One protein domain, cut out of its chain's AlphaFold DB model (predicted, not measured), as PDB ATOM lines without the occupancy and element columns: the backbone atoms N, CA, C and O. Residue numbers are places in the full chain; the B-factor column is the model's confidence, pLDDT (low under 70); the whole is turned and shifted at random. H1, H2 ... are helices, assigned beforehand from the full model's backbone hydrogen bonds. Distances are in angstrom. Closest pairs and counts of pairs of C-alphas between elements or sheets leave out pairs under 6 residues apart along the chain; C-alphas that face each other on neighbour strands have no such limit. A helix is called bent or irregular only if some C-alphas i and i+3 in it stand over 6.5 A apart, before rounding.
ATOM      1  N   GLU A  45     -43.059  35.164  40.660       78.75
ATOM      2  CA  GLU A  45     -42.754  33.751  40.890       78.75
ATOM      3  C   GLU A  45     -41.808  33.576  42.086       78.75
ATOM      4  O   GLU A  45     -42.122  32.811  42.995       78.75
ATOM      5  N   VAL A  46     -40.734  34.374  42.177       83.88
ATOM      6  CA  VAL A  46     -39.848  34.400  43.360       83.88
ATOM      7  C   VAL A  46     -40.635  34.761  44.623       83.88
ATOM      8  O   VAL A  46     -40.446  34.143  45.669       83.88
ATOM      9  N   GLN A  47     -41.572  35.711  44.536       85.00
ATOM     10  CA  GLN A  47     -42.421  36.070  45.677       85.00
ATOM     11  C   GLN A  47     -43.420  34.961  46.052       85.00
ATOM     12  O   GLN A  47     -43.698  34.778  47.237       85.00
ATOM     13  N   ALA A  48     -43.919  34.185  45.084       86.38
ATOM     14  CA  ALA A  48     -44.812  33.054  45.341       86.38
ATOM     15  C   ALA A  48     -44.132  31.917  46.135       86.38
ATOM     16  O   ALA A  48     -44.812  31.200  46.873       86.38
ATOM     17  N   LEU A  49     -42.798  31.793  46.064       88.19
ATOM     18  CA  LEU A  49     -42.034  30.818  46.854       88.19
ATOM     19  C   LEU A  49     -42.189  31.013  48.374       88.19
ATOM     20  O   LEU A  49     -42.109  30.038  49.123       88.19
ATOM     21  N   LYS A  50     -42.467  32.240  48.846       86.06
ATOM     22  CA  LYS A  50     -42.680  32.539  50.279       86.06
ATOM     23  C   LYS A  50     -43.870  31.766  50.858       86.06
ATOM     24  O   LYS A  50     -43.854  31.381  52.023       86.06
ATOM     25  N   THR A  51     -44.877  31.497  50.028       86.06
ATOM     26  CA  THR A  51     -46.113  30.778  50.373       86.06
ATOM     27  C   THR A  51     -46.256  29.459  49.605       86.06
ATOM     28  O   THR A  51     -47.370  28.972  49.413       86.06
ATOM     29  N   TYR A  52     -45.154  28.882  49.116       88.75
ATOM     30  CA  TYR A  52     -45.183  27.624  48.370       88.75
ATOM     31  C   TYR A  52     -45.675  26.460  49.251       88.75
ATOM     32  O   TYR A  52     -45.271  26.308  50.403       88.75
ATOM     33  N   LYS A  53     -46.541  25.608  48.682       84.19
ATOM     34  CA  LYS A  53     -47.263  24.529  49.389       84.19
ATOM     35  C   LYS A  53     -46.374  23.517  50.123       84.19
ATOM     36  O   LYS A  53     -46.834  22.887  51.066       84.19
ATOM     37  N   GLY A  54     -45.137  23.327  49.660       80.44
ATOM     38  CA  GLY A  54     -44.168  22.399  50.246       80.44
ATOM     39  C   GLY A  54     -43.216  23.051  51.252       80.44
ATOM     40  O   GLY A  54     -42.252  22.407  51.656       80.44
ATOM     41  N   ASN A  55     -43.457  24.307  51.649       84.62
ATOM     42  CA  ASN A  55     -42.734  24.929  52.754       84.62
ATOM     43  C   ASN A  55     -43.079  24.212  54.075       84.62
ATOM     44  O   ASN A  55     -44.232  23.905  54.368       84.62
ATOM     45  N   THR A  56     -42.057  23.945  54.880       84.56
ATOM     46  CA  THR A  56     -42.090  23.228  56.158       84.56
ATOM     47  C   THR A  56     -41.133  23.900  57.146       84.56
ATOM     48  O   THR A  56     -40.370  24.793  56.788       84.56
ATOM     49  N   THR A  57     -41.087  23.418  58.386       77.50
ATOM     50  CA  THR A  57     -40.092  23.846  59.386       77.50
ATOM     51  C   THR A  57     -38.645  23.460  59.049       77.50
ATOM     52  O   THR A  57     -37.737  23.896  59.746       77.50
ATOM     53  N   THR A  58     -38.408  22.644  58.012       74.75
ATOM     54  CA  THR A  58     -37.060  22.197  57.593       74.75
ATOM     55  C   THR A  58     -36.692  22.592  56.161       74.75
ATOM     56  O   THR A  58     -35.549  22.405  55.752       74.75
ATOM     57  N   PHE A  59     -37.630  23.163  55.404       84.94
ATOM     58  CA  PHE A  59     -37.428  23.623  54.031       84.94
ATOM     59  C   PHE A  59     -38.400  24.757  53.702       84.94
ATOM     60  O   PHE A  59     -39.603  24.601  53.870       84.94
ATOM     61  N   ASN A  60     -37.903  25.854  53.151       92.38
ATOM     62  CA  ASN A  60     -38.666  26.949  52.581       92.38
ATOM     63  C   ASN A  60     -38.080  27.251  51.196       92.38
ATOM     64  O   ASN A  60     -36.893  27.544  51.069       92.38
ATOM     65  N   ALA A  61     -38.906  27.179  50.153       89.56
ATOM     66  CA  ALA A  61     -38.451  27.339  48.778       89.56
ATOM     67  C   ALA A  61     -37.870  28.733  48.497       89.56
ATOM     68  O   ALA A  61     -36.911  28.839  47.737       89.56
ATOM     69  N   TYR A  62     -38.394  29.793  49.126       91.31
ATOM     70  CA  TYR A  62     -37.847  31.146  48.986       91.31
ATOM     71  C   TYR A  62     -36.468  31.238  49.638       91.31
ATOM     72  O   TYR A  62     -35.515  31.667  48.992       91.31
ATOM     73  N   ASP A  63     -36.343  30.768  50.880       88.50
ATOM     74  CA  ASP A  63     -35.077  30.810  51.615       88.50
ATOM     75  C   ASP A  63     -34.009  29.939  50.936       88.50
ATOM     76  O   ASP A  63     -32.853  30.341  50.820       88.50
ATOM     77  N   TYR A  64     -34.388  28.763  50.430       90.12
ATOM     78  CA  TYR A  64     -33.485  27.897  49.678       90.12
ATOM     79  C   TYR A  64     -33.056  28.529  48.345       90.12
ATOM     80  O   TYR A  64     -31.885  28.441  47.984       90.12
ATOM     81  N   TYR A  65     -33.958  29.223  47.645       90.38
ATOM     82  CA  TYR A  65     -33.656  29.927  46.396       90.38
ATOM     83  C   TYR A  65     -32.709  31.122  46.598       90.38
ATOM     84  O   TYR A  65     -31.700  31.240  45.902       90.38
ATOM     85  N   ILE A  66     -32.987  32.007  47.563       86.00
ATOM     86  CA  ILE A  66     -32.176  33.224  47.761       86.00
ATOM     87  C   ILE A  66     -30.769  32.918  48.285       86.00
ATOM     88  O   ILE A  66     -29.826  33.606  47.903       86.00
ATOM     89  N   ASN A  67     -30.610  31.879  49.112       83.19
ATOM     90  CA  ASN A  67     -29.319  31.519  49.705       83.19
ATOM     91  C   ASN A  67     -28.424  30.677  48.773       83.19
ATOM     92  O   ASN A  67     -27.255  30.469  49.088       83.19
ATOM     93  N   ASN A  68     -28.942  30.196  47.635       83.69
ATOM     94  CA  ASN A  68     -28.218  29.320  46.708       83.69
ATOM     95  C   ASN A  68     -28.296  29.871  45.271       83.69
ATOM     96  O   ASN A  68     -29.176  29.516  44.486       83.69
ATOM     97  N   VAL A  69     -27.369  30.776  44.937       83.88
ATOM     98  CA  VAL A  69     -27.320  31.520  43.657       83.88
ATOM     99  C   VAL A  69     -27.211  30.600  42.430       83.88
ATOM    100  O   VAL A  69     -27.743  30.908  41.363       83.88
ATOM    101  N   ASP A  70     -26.578  29.438  42.581       84.31
ATOM    102  CA  ASP A  70     -26.502  28.402  41.552       84.31
ATOM    103  C   ASP A  70     -27.892  27.874  41.160       84.31
ATOM    104  O   ASP A  70     -28.176  27.706  39.971       84.31
ATOM    105  N   LEU A  71     -28.805  27.721  42.123       88.44
ATOM    106  CA  LEU A  71     -30.178  27.268  41.862       88.44
ATOM    107  C   LEU A  71     -31.014  28.331  41.149       88.44
ATOM    108  O   LEU A  71     -31.886  27.985  40.355       88.44
ATOM    109  N   GLN A  72     -30.706  29.614  41.351       86.00
ATOM    110  CA  GLN A  72     -31.360  30.712  40.629       86.00
ATOM    111  C   GLN A  72     -31.081  30.652  39.122       86.00
ATOM    112  O   GLN A  72     -31.934  31.029  38.324       86.00
ATOM    113  N   THR A  73     -29.913  30.127  38.735       80.62
ATOM    114  CA  THR A  73     -29.519  29.962  37.326       80.62
ATOM    115  C   THR A  73     -29.912  28.591  36.765       80.62
ATOM    116  O   THR A  73     -30.293  28.497  35.602       80.62
ATOM    117  N   ALA A  74     -29.814  27.526  37.569       84.12
ATOM    118  CA  ALA A  74     -30.015  26.148  37.114       84.12
ATOM    119  C   ALA A  74     -31.470  25.649  37.195       84.12
ATOM    120  O   ALA A  74     -31.868  24.814  36.386       84.12
ATOM    121  N   ILE A  75     -32.245  26.124  38.175       90.31
ATOM    122  CA  ILE A  75     -33.624  25.680  38.450       90.31
ATOM    123  C   ILE A  75     -34.622  26.823  38.230       90.31
ATOM    124  O   ILE A  75     -35.697  26.608  37.673       90.31
ATOM    125  N   GLY A  76     -34.273  28.041  38.649       87.88
ATOM    126  CA  GLY A  76     -35.203  29.167  38.660       87.88
ATOM    127  C   GLY A  76     -36.221  29.074  39.803       87.88
ATOM    128  O   GLY A  76     -36.053  28.317  40.761       87.88
ATOM    129  N   ALA A  77     -37.265  29.900  39.736       89.50
ATOM    130  CA  ALA A  77     -38.226  30.100  40.823       89.50
ATOM    131  C   ALA A  77     -39.329  29.018  40.890       89.50
ATOM    132  O   ALA A  77     -40.509  29.331  41.046       89.50
ATOM    133  N   ASP A  78     -38.952  27.741  40.778       91.31
ATOM    134  CA  ASP A  78     -39.860  26.588  40.850       91.31
ATOM    135  C   ASP A  78     -39.742  25.886  42.213       91.31
ATOM    136  O   ASP A  78     -38.753  25.215  42.515       91.31
ATOM    137  N   GLY A  79     -40.773  26.024  43.052       87.81
ATOM    138  CA  GLY A  79     -40.791  25.439  44.394       87.81
ATOM    139  C   GLY A  79     -40.777  23.905  44.424       87.81
ATOM    140  O   GLY A  79     -40.196  23.332  45.345       87.81
ATOM    141  N   ASP A  80     -41.372  23.232  43.431       89.75
ATOM    142  CA  ASP A  80     -41.389  21.766  43.355       89.75
ATOM    143  C   ASP A  80     -40.007  21.227  42.946       89.75
ATOM    144  O   ASP A  80     -39.499  20.279  43.554       89.75
ATOM    145  N   ALA A  81     -39.341  21.883  41.991       88.00
ATOM    146  CA  ALA A  81     -37.973  21.549  41.600       88.00
ATOM    147  C   ALA A  81     -36.941  21.875  42.701       88.00
ATOM    148  O   ALA A  81     -36.036  21.078  42.958       88.00
ATOM    149  N   LEU A  82     -37.105  22.996  43.416       87.88
ATOM    150  CA  LEU A  82     -36.275  23.364  44.570       87.88
ATOM    151  C   LEU A  82     -36.411  22.357  45.724       87.88
ATOM    152  O   LEU A  82     -35.401  21.952  46.307       87.88
ATOM    153  N   LEU A  83     -37.633  21.900  46.028       87.88
ATOM    154  CA  LEU A  83     -37.882  20.869  47.043       87.88
ATOM    155  C   LEU A  83     -37.266  19.521  46.643       87.88
ATOM    156  O   LEU A  83     -36.674  18.839  47.485       87.88
ATOM    157  N   LYS A  84     -37.358  19.137  45.363       88.94
ATOM    158  CA  LYS A  84     -36.684  17.944  44.830       88.94
ATOM    159  C   LYS A  84     -35.164  18.047  45.008       88.94
ATOM    160  O   LYS A  84     -34.567  17.162  45.619       88.94
ATOM    161  N   HIS A  85     -34.561  19.161  44.587       92.62
ATOM    162  CA  HIS A  85     -33.121  19.395  44.719       92.62
ATOM    163  C   HIS A  85     -32.641  19.375  46.180       92.62
ATOM    164  O   HIS A  85     -31.598  18.797  46.484       92.62
ATOM    165  N   TYR A  86     -33.404  19.951  47.116       87.12
ATOM    166  CA  TYR A  86     -33.071  19.881  48.542       87.12
ATOM    167  C   TYR A  86     -33.056  18.443  49.079       87.12
ATOM    168  O   TYR A  86     -32.159  18.076  49.837       87.12
ATOM    169  N   ASN A  87     -34.027  17.619  48.676       83.50
ATOM    170  CA  ASN A  87     -34.124  16.234  49.131       83.50
ATOM    171  C   ASN A  87     -33.055  15.310  48.533       83.50
ATOM    172  O   ASN A  87     -32.590  14.419  49.237       83.50
ATOM    173  N   GLU A  88     -32.674  15.515  47.270       83.38
ATOM    174  CA  GLU A  88     -31.707  14.662  46.563       83.38
ATOM    175  C   GLU A  88     -30.246  15.073  46.798       83.38
ATOM    176  O   GLU A  88     -29.383  14.207  46.922       83.38
ATOM    177  N   HIS A  89     -29.973  16.379  46.894       81.06
ATOM    178  CA  HIS A  89     -28.614  16.930  46.952       81.06
ATOM    179  C   HIS A  89     -28.407  17.841  48.166       81.06
ATOM    180  O   HIS A  89     -27.506  17.610  48.972       81.06
ATOM    181  N   GLY A  90     -29.280  18.837  48.358       82.31
ATOM    182  CA  GLY A  90     -29.075  19.903  49.347       82.31
ATOM    183  C   GLY A  90     -28.854  19.425  50.783       82.31
ATOM    184  O   GLY A  90     -28.022  19.987  51.489       82.31
ATOM    185  N   LYS A  91     -29.541  18.357  51.209       75.94
ATOM    186  CA  LYS A  91     -29.333  17.725  52.523       75.94
ATOM    187  C   LYS A  91     -27.952  17.083  52.678       75.94
ATOM    188  O   LYS A  91     -27.354  17.216  53.740       75.94
ATOM    189  N   ALA A  92     -27.454  16.402  51.645       66.75
ATOM    190  CA  ALA A  92     -26.130  15.777  51.660       66.75
ATOM    191  C   ALA A  92     -25.005  16.823  51.569       66.75
ATOM    192  O   ALA A  92     -23.951  16.655  52.174       66.75
ATOM    193  N   GLU A  93     -25.264  17.928  50.867       71.94
ATOM    194  CA  GLU A  93     -24.371  19.087  50.745       71.94
ATOM    195  C   GLU A  93     -24.426  20.035  51.963       71.94
ATOM    196  O   GLU A  93     -23.658  20.991  52.034       71.94
ATOM    197  N   GLY A  94     -25.323  19.796  52.929       74.06
ATOM    198  CA  GLY A  94     -25.473  20.627  54.130       74.06
ATOM    199  C   GLY A  94     -26.051  22.026  53.876       74.06
ATOM    200  O   GLY A  94     -25.864  22.927  54.696       74.06
TER     201      GLY A  94
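What this domain is: This is residues 45 to 94 of the 190 residues of an uncharacterized protein of Butyrivibrio sp. Su6 (UniProt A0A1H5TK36). Four short helices meet at steep angles: H1 and the first residues of the longest helix, H4, both pack on H2, while the small helix H3 makes a corner with H2 just after it in the chain. H1 and H3 lie apart, and residues 52 to 60 form the loop that leads from H1 to H2. The printed part has 50 residues, with the helices H1, H2, H3 and H4 in that order along the chain and no named strand; the class is all helix. The whole is compact, with a radius of gyration of the C-alphas of 9.6 A and spans of 26 by 25 by 16 A.

How they stand to each other: Start at H1, residues 45 to 51, and look across to H2, residues 61 to 67: the two touch, and their closest C-alphas are those of Leu 49 and Tyr 62, 4.7 A apart. They run opposite ways at a steep tilt of 62 degrees. Go on to H3, residues 69 to 74: it only just touches H2, with 3 pairs of C-alphas within 8 A, and only at the corner by their link; the closest C-alphas are those of Tyr 65 and Gln 72, 6.3 A apart. Then find H4, residues 79 to 90, which touches H2 with residues 79 to 83 alone. Their closest C-alphas are those of Ala 61 and Gly 79, 5.3 A apart, and the helices run the same way at a steep tilt of 59 degrees. H2, touching three other helices, is the hub. H3 and H4 are close but not clearly touching, with the closest C-alphas, those of Leu 71 and Leu 82, 7.7 A apart; their steep tilt of 69 degrees is only just short of about perpendicular. H1 and H4 are also close but not clearly touching, about perpendicular at 77 degrees, with the C-alphas of Leu 49 and Gly 79 closest at 6.0 A. In the backbones of H2, H3 and H4 every O i to N i+4 pair is within hydrogen-bond range; in H1 1 of 3 is, beside 4 of 4 O i to N i+3 pairs.

Where its parts are: Find C-alpha 45 at (-42.754, 33.751, 40.890); from there H1 runs 10.5 A to C-alpha 51. H2 begins at C-alpha 61, at (-38.451, 27.339, 48.778), and measures 10.1 A to C-alpha 67. H3 covers 8.9 A from C-alpha 69 to C-alpha 74. H4 runs 13.9 A from C-alpha 79 to C-alpha 90 at (-29.075, 19.903, 49.347); it is neither bent nor irregular, but only just: C-alphas 87 and 90 are 6.2 A apart.

The domain as a whole: The two C-alphas farthest apart are those of Glu 45 and Ala 92, at 26.7 A. The printed part has no cut; the links H2 to H3 and H3 to H4 are tight, H1 to H2 is short, and there is no long link. The mean pLDDT of the printed part is 84.9, and look to residue 92 for the one value under 70.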